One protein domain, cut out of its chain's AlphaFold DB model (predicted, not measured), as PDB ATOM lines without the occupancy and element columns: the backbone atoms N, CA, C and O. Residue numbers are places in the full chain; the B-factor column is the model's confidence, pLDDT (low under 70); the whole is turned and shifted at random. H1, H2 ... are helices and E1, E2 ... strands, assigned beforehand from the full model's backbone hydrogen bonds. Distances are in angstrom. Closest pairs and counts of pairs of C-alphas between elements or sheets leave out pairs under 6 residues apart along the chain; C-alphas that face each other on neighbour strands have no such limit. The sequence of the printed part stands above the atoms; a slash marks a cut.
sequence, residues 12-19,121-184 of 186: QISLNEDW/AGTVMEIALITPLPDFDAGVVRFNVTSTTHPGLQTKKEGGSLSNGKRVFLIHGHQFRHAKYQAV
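What this domain is: This is residues 12 to 19 and 121 to 184 of the 186 residues of an uncharacterized protein of Rhizobium sp. L9 (UniProt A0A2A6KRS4). One strongly twisted antiparallel sheet of five strands, order E4 E3 E2 E1 E5, is grazed by short helix H1; residues 156 to 161 stick out. The 72 printed residues run E1 E2 E3 E4 H1 E5, mostly strand, with 34 in named elements, under half. The whole is only just compact, close to loose: radius of gyration of the C-alphas 13.3 A, spans 46 by 22 by 21 A.

How they stand to each other: Start at E1, residues 12 to 15: N 14 is 2.9 A from O 182 of E5, residues 181 to 183, and N 13 is 2.9 A from O 125 of E2, residues 124 to 131, which bends by 53 degrees at 128. E2, E3, residues 140 to 147, and E4, residues 167 to 172, form a meander, successive antiparallel neighbours in two hairpins; see N 128 and O 142, 2.8 A, and N 141 and O 171, 2.8 A. H1, residues 173 to 177, only grazes the sheet with 173 to 176; its O i to N i+4 pair is within hydrogen-bond range.

Where its parts are: Find C-alpha 12, where E1 begins, at (-18.166, -29.636, -24.558); E5 ends at C-alpha 183, at (-12.884, -29.566, -21.543). E2 measures 20.8 A, E3 21.6 A.

The domain as a whole: Residues 20 to 120 are cut out, a 7.3 A gap between C-alphas 19 and 121. The E3 to E4 link is long; pLDDT is under 70 at 155 to 166.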
ATOM      1  N   GLN A  12     -17.810 -28.428 -25.289       91.31
ATOM      2  CA  GLN A  12     -18.166 -29.636 -24.558       91.31
ATOM      3  C   GLN A  12     -17.280 -29.787 -23.328       91.31
ATOM      4  O   GLN A  12     -16.059 -29.636 -23.393       91.31
ATOM      5  N   ILE A  13     -17.901 -30.110 -22.202       91.88
ATOM      6  CA  ILE A  13     -17.210 -30.410 -20.956       91.88
ATOM      7  C   ILE A  13     -17.702 -31.736 -20.390       91.88
ATOM      8  O   ILE A  13     -18.844 -32.134 -20.617       91.88
ATOM      9  N   SER A  14     -16.845 -32.412 -19.637       93.69
ATOM     10  CA  SER A  14     -17.188 -33.624 -18.897       93.69
ATOM     11  C   SER A  14     -17.010 -33.373 -17.407       93.69
ATOM     12  O   SER A  14     -15.999 -32.796 -17.004       93.69
ATOM     13  N   LEU A  15     -17.996 -33.769 -16.602       94.62
ATOM     14  CA  LEU A  15     -17.914 -33.689 -15.146       94.62
ATOM     15  C   LEU A  15     -16.865 -34.665 -14.609       94.62
ATOM     16  O   LEU A  15     -16.861 -35.840 -14.969       94.62
ATOM     17  N   ASN A  16     -16.020 -34.191 -13.699       95.00
ATOM     18  CA  ASN A  16     -15.013 -35.014 -13.028       95.00
ATOM     19  C   ASN A  16     -15.544 -35.645 -11.730       95.00
ATOM     20  O   ASN A  16     -14.939 -36.579 -11.214       95.00
ATOM     21  N   GLU A  17     -16.653 -35.132 -11.201       95.25
ATOM     22  CA  GLU A  17     -17.318 -35.612  -9.991       95.25
ATOM     23  C   GLU A  17     -18.835 -35.446 -10.120       95.25
ATOM     24  O   GLU A  17     -19.315 -34.761 -11.029       95.25
ATOM     25  N   ASP A  18     -19.580 -36.078  -9.217       95.62
ATOM     26  CA  ASP A  18     -21.018 -35.864  -9.112       95.62
ATOM     27  C   ASP A  18     -21.288 -34.395  -8.775       95.62
ATOM     28  O   ASP A  18     -20.718 -33.834  -7.838       95.62
ATOM     29  N   TRP A  19     -22.170 -33.764  -9.544       95.38
ATOM     30  CA  TRP A  19     -22.494 -32.356  -9.389       95.38
ATOM     31  C   TRP A  19     -23.968 -32.183  -9.059       95.38
ATOM     32  O   TRP A  19     -24.843 -32.421  -9.896       95.38
ATOM     33  N   ALA A 121     -20.681 -38.059 -12.216       95.38
ATOM     34  CA  ALA A 121     -19.364 -37.963 -12.831       95.38
ATOM     35  C   ALA A 121     -19.346 -38.623 -14.225       95.38
ATOM     36  O   ALA A 121     -20.042 -39.605 -14.495       95.38
ATOM     37  N   GLY A 122     -18.564 -38.062 -15.147       92.56
ATOM     38  CA  GLY A 122     -18.516 -38.490 -16.546       92.56
ATOM     39  C   GLY A 122     -19.676 -37.986 -17.411       92.56
ATOM     40  O   GLY A 122     -19.653 -38.191 -18.625       92.56
ATOM     41  N   THR A 123     -20.669 -37.287 -16.843       92.94
ATOM     42  CA  THR A 123     -21.704 -36.600 -17.631       92.94
ATOM     43  C   THR A 123     -21.065 -35.575 -18.567       92.94
ATOM     44  O   THR A 123     -20.299 -34.716 -18.131       92.94
ATOM     45  N   VAL A 124     -21.384 -35.670 -19.858       91.75
ATOM     46  CA  VAL A 124     -20.918 -34.758 -20.906       91.75
ATOM     47  C   VAL A 124     -22.004 -33.733 -21.194       91.75
ATOM     48  O   VAL A 124     -23.181 -34.073 -21.359       91.75
ATOM     49  N   MET A 125     -21.599 -32.468 -21.239       91.88
ATOM     50  CA  MET A 125     -22.483 -31.325 -21.408       91.88
ATOM     51  C   MET A 125     -21.937 -30.384 -22.472       91.88
ATOM     52  O   MET A 125     -20.742 -30.111 -22.514       91.88
ATOM     53  N   GLU A 126     -22.824 -29.853 -23.303       91.69
ATOM     54  CA  GLU A 126     -22.528 -28.787 -24.256       91.69
ATOM     55  C   GLU A 126     -23.046 -27.454 -23.706       91.69
ATOM     56  O   GLU A 126     -24.229 -27.332 -23.367       91.69
ATOM     57  N   ILE A 127     -22.181 -26.444 -23.630       90.94
ATOM     58  CA  ILE A 127     -22.560 -25.099 -23.193       90.94
ATOM     59  C   ILE A 127     -23.350 -24.411 -24.309       90.94
ATOM     60  O   ILE A 127     -22.794 -24.027 -25.332       90.94
ATOM     61  N   ALA A 128     -24.652 -24.226 -24.113       89.12
ATOM     62  CA  ALA A 128     -25.554 -23.705 -25.140       89.12
ATOM     63  C   ALA A 128     -25.724 -22.178 -25.089       89.12
ATOM     64  O   ALA A 128     -25.976 -21.555 -26.117       89.12
ATOM     65  N   LEU A 129     -25.640 -21.569 -23.903       89.12
ATOM     66  CA  LEU A 129     -25.753 -20.119 -23.721       89.12
ATOM     67  C   LEU A 129     -25.088 -19.695 -22.411       89.12
ATOM     68  O   LEU A 129     -25.216 -20.386 -21.400       89.12
ATOM     69  N   ILE A 130     -24.452 -18.525 -22.420       87.94
ATOM     70  CA  ILE A 130     -23.979 -17.828 -21.222       87.94
ATOM     71  C   ILE A 130     -24.500 -16.392 -21.296       87.94
ATOM     72  O   ILE A 130     -24.225 -15.683 -22.262       87.94
ATOM     73  N   THR A 131     -25.248 -15.963 -20.286       87.00
ATOM     74  CA  THR A 131     -25.771 -14.596 -20.166       87.00
ATOM     75  C   THR A 131     -25.291 -14.000 -18.840       87.00
ATOM     76  O   THR A 131     -25.926 -14.243 -17.816       87.00
ATOM     77  N   PRO A 132     -24.163 -13.269 -18.813       76.94
ATOM     78  CA  PRO A 132     -23.647 -12.651 -17.591       76.94
ATOM     79  C   PRO A 132     -24.474 -11.411 -17.206       76.94
ATOM     80  O   PRO A 132     -24.737 -10.574 -18.068       76.94
ATOM     81  N   LEU A 133     -24.884 -11.279 -15.938       77.38
ATOM     82  CA  LEU A 133     -25.663 -10.135 -15.429       77.38
ATOM     83  C   LEU A 133     -25.486  -9.966 -13.908       77.38
ATOM     84  O   LEU A 133     -26.054 -10.773 -13.183       77.38
ATOM     85  N   PRO A 134     -24.811  -8.928 -13.373       82.19
ATOM     86  CA  PRO A 134     -23.776  -8.083 -13.988       82.19
ATOM     87  C   PRO A 134     -22.428  -8.809 -14.179       82.19
ATOM     88  O   PRO A 134     -21.523  -8.279 -14.818       82.19
ATOM     89  N   ASP A 135     -22.289 -10.019 -13.642       84.44
ATOM     90  CA  ASP A 135     -21.123 -10.890 -13.774       84.44
ATOM     91  C   ASP A 135     -21.564 -12.329 -14.091       84.44
ATOM     92  O   ASP A 135     -22.744 -12.603 -14.332       84.44
ATOM     93  N   PHE A 136     -20.610 -13.260 -14.154       84.12
ATOM     94  CA  PHE A 136     -20.923 -14.662 -14.409       84.12
ATOM     95  C   PHE A 136     -21.757 -15.289 -13.284       84.12
ATOM     96  O   PHE A 136     -22.669 -16.056 -13.574       84.12
ATOM     97  N   ASP A 137     -21.479 -14.958 -12.022       84.12
ATOM     98  CA  ASP A 137     -22.071 -15.627 -10.860       84.12
ATOM     99  C   ASP A 137     -23.572 -15.331 -10.738       84.12
ATOM    100  O   ASP A 137     -24.374 -16.234 -10.459       84.12
ATOM    101  N   ALA A 138     -23.947 -14.081 -11.008       84.12
ATOM    102  CA  ALA A 138     -25.332 -13.631 -11.095       84.12
ATOM    103  C   ALA A 138     -25.975 -13.918 -12.471       84.12
ATOM    104  O   ALA A 138     -27.204 -13.951 -12.599       84.12
ATOM    105  N   GLY A 139     -25.149 -14.217 -13.476       86.94
ATOM    106  CA  GLY A 139     -25.571 -14.632 -14.804       86.94
ATOM    107  C   GLY A 139     -26.279 -15.986 -14.857       86.94
ATOM    108  O   GLY A 139     -26.435 -16.710 -13.869       86.94
ATOM    109  N   VAL A 140     -26.708 -16.334 -16.066       89.38
ATOM    110  CA  VAL A 140     -27.427 -17.567 -16.382       89.38
ATOM    111  C   VAL A 140     -26.618 -18.396 -17.373       89.38
ATOM    112  O   VAL A 140     -26.123 -17.882 -18.376       89.38
ATOM    113  N   VAL A 141     -26.514 -19.695 -17.107       90.25
ATOM    114  CA  VAL A 141     -25.863 -20.675 -17.975       90.25
ATOM    115  C   VAL A 141     -26.890 -21.701 -18.418       90.25
ATOM    116  O   VAL A 141     -27.562 -22.329 -17.598       90.25
ATOM    117  N   ARG A 142     -26.994 -21.886 -19.732       91.12
ATOM    118  CA  ARG A 142     -27.758 -22.968 -20.346       91.12
ATOM    119  C   ARG A 142     -26.793 -24.018 -20.860       91.12
ATOM    120  O   ARG A 142     -25.891 -23.692 -21.631       91.12
ATOM    121  N   PHE A 143     -27.036 -25.276 -20.527       91.12
ATOM    122  CA  PHE A 143     -26.281 -26.392 -21.080       91.12
ATOM    123  C   PHE A 143     -27.201 -27.542 -21.480       91.12
ATOM    124  O   PHE A 143     -28.298 -27.705 -20.941       91.12
ATOM    125  N   ASN A 144     -26.745 -28.328 -22.451       90.44
ATOM    126  CA  ASN A 144     -27.406 -29.544 -22.897       90.44
ATOM    127  C   ASN A 144     -26.610 -30.740 -22.378       90.44
ATOM    128  O   ASN A 144     -25.424 -30.848 -22.674       90.44
ATOM    129  N   VAL A 145     -27.245 -31.664 -21.661       90.06
ATOM    130  CA  VAL A 145     -26.621 -32.957 -21.347       90.06
ATOM    131  C   VAL A 145     -26.634 -33.826 -22.605       90.06
ATOM    132  O   VAL A 145     -27.703 -34.212 -23.086       90.06
ATOM    133  N   THR A 146     -25.451 -34.124 -23.139       87.75
ATOM    134  CA  THR A 146     -25.266 -34.911 -24.368       87.75
ATOM    135  C   THR A 146     -25.015 -36.391 -24.071       87.75
ATOM    136  O   THR A 146     -25.449 -37.249 -24.837       87.75
ATOM    137  N   SER A 147     -24.397 -36.712 -22.928       87.94
ATOM    138  CA  SER A 147     -24.184 -38.084 -22.449       87.94
ATOM    139  C   SER A 147     -24.196 -38.130 -20.922       87.94
ATOM    140  O   SER A 147     -23.674 -37.225 -20.284       87.94
ATOM    141  N   THR A 148     -24.796 -39.154 -20.310       90.19
ATOM    142  CA  THR A 148     -24.827 -39.309 -18.845       90.19
ATOM    143  C   THR A 148     -25.177 -40.739 -18.433       90.19
ATOM    144  O   THR A 148     -25.876 -41.457 -19.157       90.19
ATOM    145  N   THR A 149     -24.730 -41.134 -17.243       89.25
ATOM    146  CA  THR A 149     -25.147 -42.365 -16.561       89.25
ATOM    147  C   THR A 149     -26.400 -42.181 -15.694       89.25
ATOM    148  O   THR A 149     -26.898 -43.158 -15.146       89.25
ATOM    149  N   HIS A 150     -26.945 -40.961 -15.589       89.25
ATOM    150  CA  HIS A 150     -28.118 -40.685 -14.757       89.25
ATOM    151  C   HIS A 150     -29.355 -41.444 -15.268       89.25
ATOM    152  O   HIS A 150     -29.837 -41.135 -16.364       89.25
ATOM    153  N   PRO A 151     -29.926 -42.378 -14.487       82.38
ATOM    154  CA  PRO A 151     -30.894 -43.357 -14.985       82.38
ATOM    155  C   PRO A 151     -32.152 -42.706 -15.566       82.38
ATOM    156  O   PRO A 151     -32.585 -43.060 -16.656       82.38
ATOM    157  N   GLY A 152     -32.694 -41.682 -14.902       83.12
ATOM    158  CA  GLY A 152     -33.889 -40.995 -15.398       83.12
ATOM    159  C   GLY A 152     -33.631 -40.098 -16.615       83.12
ATOM    160  O   GLY A 152     -34.533 -39.853 -17.412       83.12
ATOM    161  N   LEU A 153     -32.381 -39.672 -16.838       84.38
ATOM    162  CA  LEU A 153     -32.014 -38.838 -17.985       84.38
ATOM    163  C   LEU A 153     -31.548 -39.681 -19.176       84.38
ATOM    164  O   LEU A 153     -31.402 -39.142 -20.268       84.38
ATOM    165  N   GLN A 154     -31.347 -40.990 -19.016       75.75
ATOM    166  CA  GLN A 154     -31.039 -41.930 -20.093       75.75
ATOM    167  C   GLN A 154     -32.288 -42.245 -20.929       75.75
ATOM    168  O   GLN A 154     -32.790 -43.363 -20.952       75.75
ATOM    169  N   THR A 155     -32.824 -41.268 -21.662       59.72
ATOM    170  CA  THR A 155     -33.974 -41.537 -22.534       59.72
ATOM    171  C   THR A 155     -33.530 -42.293 -23.790       59.72
ATOM    172  O   THR A 155     -33.106 -41.681 -24.775       59.72
ATOM    173  N   LYS A 156     -33.651 -43.623 -23.773       50.56
ATOM    174  CA  LYS A 156     -33.790 -44.447 -24.982       50.56
ATOM    175  C   LYS A 156     -35.258 -44.416 -25.424       50.56
ATOM    176  O   LYS A 156     -36.149 -44.636 -24.613       50.56
ATOM    177  N   LYS A 157     -35.518 -44.215 -26.721       44.56
ATOM    178  CA  LYS A 157     -36.563 -45.026 -27.363       44.56
ATOM    179  C   LYS A 157     -35.958 -46.425 -27.465       44.56
ATOM    180  O   LYS A 157     -34.835 -46.543 -27.955       44.56
ATOM    181  N   GLU A 158     -36.634 -47.450 -26.961       38.88
ATOM    182  CA  GLU A 158     -36.213 -48.836 -27.191       38.88
ATOM    183  C   GLU A 158     -35.909 -49.048 -28.686       38.88
ATOM    184  O   GLU A 158     -36.698 -48.662 -29.547       38.88
ATOM    185  N   GLY A 159     -34.723 -49.580 -28.996       42.50
ATOM    186  CA  GLY A 159     -34.314 -49.953 -30.357       42.50
ATOM    187  C   GLY A 159     -33.983 -48.824 -31.350       42.50
ATOM    188  O   GLY A 159     -33.688 -49.133 -32.499       42.50
ATOM    189  N   GLY A 160     -34.002 -47.543 -30.959       39.69
ATOM    190  CA  GLY A 160     -33.740 -46.414 -31.869       39.69
ATOM    191  C   GLY A 160     -32.480 -45.602 -31.549       39.69
ATOM    192  O   GLY A 160     -32.010 -45.570 -30.411       39.69
ATOM    193  N   SER A 161     -31.958 -44.890 -32.553       38.22
ATOM    194  CA  SER A 161     -30.894 -43.889 -32.404       38.22
ATOM    195  C   SER A 161     -31.301 -42.795 -31.408       38.22
ATOM    196  O   SER A 161     -32.467 -42.395 -31.364       38.22
ATOM    197  N   LEU A 162     -30.335 -42.291 -30.632       46.94
ATOM    198  CA  LEU A 162     -30.505 -41.200 -29.664       46.94
ATOM    199  C   LEU A 162     -31.244 -40.013 -30.309       46.94
ATOM    200  O   LEU A 162     -30.674 -39.278 -31.109       46.94
ATOM    201  N   SER A 163     -32.523 -39.817 -29.981       43.56
ATOM    202  CA  SER A 163     -33.247 -38.628 -30.437       43.56
ATOM    203  C   SER A 163     -32.847 -37.433 -29.575       43.56
ATOM    204  O   SER A 163     -32.823 -37.557 -28.348       43.56
ATOM    205  N   ASN A 164     -32.617 -36.282 -30.209       42.06
ATOM    206  CA  ASN A 164     -32.243 -34.981 -29.632       42.06
ATOM    207  C   ASN A 164     -33.309 -34.352 -28.706       42.06
ATOM    208  O   ASN A 164     -33.572 -33.150 -28.785       42.06
ATOM    209  N   GLY A 165     -33.954 -35.125 -27.830       48.66
ATOM    210  CA  GLY A 165     -34.688 -34.570 -26.701       48.66
ATOM    211  C   GLY A 165     -33.686 -33.820 -25.834       48.66
ATOM    212  O   GLY A 165     -32.980 -34.434 -25.039       48.66
ATOM    213  N   LYS A 166     -33.545 -32.513 -26.076       61.38
ATOM    214  CA  LYS A 166     -32.524 -31.680 -25.447       61.38
ATOM    215  C   LYS A 166     -32.748 -31.720 -23.934       61.38
ATOM    216  O   LYS A 166     -33.723 -31.161 -23.433       61.38
ATOM    217  N   ARG A 167     -31.855 -32.400 -23.215       81.69
ATOM    218  CA  ARG A 167     -31.784 -32.407 -21.748       81.69
ATOM    219  C   ARG A 167     -31.175 -31.083 -21.321       81.69
ATOM    220  O   ARG A 167     -29.977 -30.987 -21.067       81.69
ATOM    221  N   VAL A 168     -31.992 -30.042 -21.420       88.12
ATOM    222  CA  VAL A 168     -31.569 -28.667 -21.192       88.12
ATOM    223  C   VAL A 168     -31.741 -28.337 -19.731       88.12
ATOM    224  O   VAL A 168     -32.841 -28.454 -19.197       88.12
ATOM    225  N   PHE A 169     -30.670 -27.837 -19.138       91.19
ATOM    226  CA  PHE A 169     -30.704 -27.203 -17.836       91.19
ATOM    227  C   PHE A 169     -30.372 -25.726 -17.994       91.19
ATOM    228  O   PHE A 169     -29.539 -25.338 -18.821       91.19
ATOM    229  N   LEU A 170     -31.059 -24.909 -17.204       90.88
ATOM    230  CA  LEU A 170     -30.830 -23.480 -17.092       90.88
ATOM    231  C   LEU A 170     -30.556 -23.176 -15.623       90.88
ATOM    232  O   LEU A 170     -31.447 -23.322 -14.787       90.88
ATOM    233  N   ILE A 171     -29.327 -22.777 -15.314       90.75
ATOM    234  CA  ILE A 171     -28.877 -22.540 -13.941       90.75
ATOM    235  C   ILE A 171     -28.208 -21.177 -13.818       90.75
ATOM    236  O   ILE A 171     -27.901 -20.528 -14.816       90.75
ATOM    237  N   HIS A 172     -27.954 -20.750 -12.588       89.62
ATOM    238  CA  HIS A 172     -27.142 -19.562 -12.335       89.62
ATOM    239  C   HIS A 172     -25.647 -19.890 -12.393       89.62
ATOM    240  O   HIS A 172     -25.241 -20.996 -12.035       89.62
ATOM    241  N   GLY A 173     -24.819 -18.933 -12.817       88.50
ATOM    242  CA  GLY A 173     -23.390 -19.186 -13.015       88.50
ATOM    243  C   GLY A 173     -22.638 -19.552 -11.734       88.50
ATOM    244  O   GLY A 173     -21.774 -20.426 -11.781       88.50
ATOM    245  N   HIS A 174     -23.014 -19.020 -10.566       88.75
ATOM    246  CA  HIS A 174     -22.374 -19.425  -9.305       88.75
ATOM    247  C   HIS A 174     -22.528 -20.931  -9.029       88.75
ATOM    248  O   HIS A 174     -21.579 -21.576  -8.597       88.75
ATOM    249  N   GLN A 175     -23.686 -21.520  -9.355       90.69
ATOM    250  CA  GLN A 175     -23.913 -22.963  -9.217       90.69
ATOM    251  C   GLN A 175     -22.997 -23.762 -10.150       90.69
ATOM    252  O   GLN A 175     -22.535 -24.844  -9.795       90.69
ATOM    253  N   PHE A 176     -22.706 -23.199 -11.326       86.81
ATOM    254  CA  PHE A 176     -21.786 -23.774 -12.299       86.81
ATOM    255  C   PHE A 176     -20.341 -23.783 -11.790       86.81
ATOM    256  O   PHE A 176     -19.636 -24.774 -11.958       86.81
ATOM    257  N   ARG A 177     -19.883 -22.703 -11.142       80.50
ATOM    258  CA  ARG A 177     -18.495 -22.582 -10.659       80.50
ATOM    259  C   ARG A 177     -18.109 -23.686  -9.667       80.50
ATOM    260  O   ARG A 177     -16.933 -24.023  -9.563       80.50
ATOM    261  N   HIS A 178     -19.081 -24.243  -8.951       82.25
ATOM    262  CA  HIS A 178     -18.854 -25.334  -8.006       82.25
ATOM    263  C   HIS A 178     -18.690 -26.708  -8.670       82.25
ATOM    264  O   HIS A 178     -18.280 -27.647  -7.994       82.25
ATOM    265  N   ALA A 179     -18.969 -26.841  -9.969       85.81
ATOM    266  CA  ALA A 179     -18.721 -28.073 -10.702       85.81
ATOM    267  C   ALA A 179     -17.229 -28.228 -11.023       85.81
ATOM    268  O   ALA A 179     -16.597 -27.300 -11.534       85.81
ATOM    269  N   LYS A 180     -16.674 -29.428 -10.824       90.12
ATOM    270  CA  LYS A 180     -15.376 -29.799 -11.405       90.12
ATOM    271  C   LYS A 180     -15.584 -30.501 -12.732       90.12
ATOM    272  O   LYS A 180     -16.299 -31.497 -12.821       90.12
ATOM    273  N   TYR A 181     -14.915 -30.005 -13.761       90.00
ATOM    274  CA  TYR A 181     -15.042 -30.513 -15.117       90.00
ATOM    275  C   TYR A 181     -13.730 -30.378 -15.885       90.00
ATOM    276  O   TYR A 181     -12.829 -29.634 -15.499       90.00
ATOM    277  N   GLN A 182     -13.651 -31.083 -17.005       90.31
ATOM    278  CA  GLN A 182     -12.597 -30.939 -18.001       90.31
ATOM    279  C   GLN A 182     -13.201 -30.615 -19.367       90.31
ATOM    280  O   GLN A 182     -14.276 -31.109 -19.710       90.31
ATOM    281  N   ALA A 183     -12.512 -29.787 -20.150       84.81
ATOM    282  CA  ALA A 183     -12.884 -29.566 -21.543       84.81
ATOM    283  C   ALA A 183     -12.685 -30.866 -22.334       84.81
ATOM    284  O   ALA A 183     -11.628 -31.497 -22.252       84.81
ATOM    285  N   VAL A 184     -13.697 -31.262 -23.100       78.06
ATOM    286  CA  VAL A 184     -13.585 -32.381 -24.035       78.06
ATOM    287  C   VAL A 184     -12.877 -31.838 -25.272       78.06
ATOM    288  O   VAL A 184     -13.337 -30.864 -25.872       78.06
TER     289      VAL A 184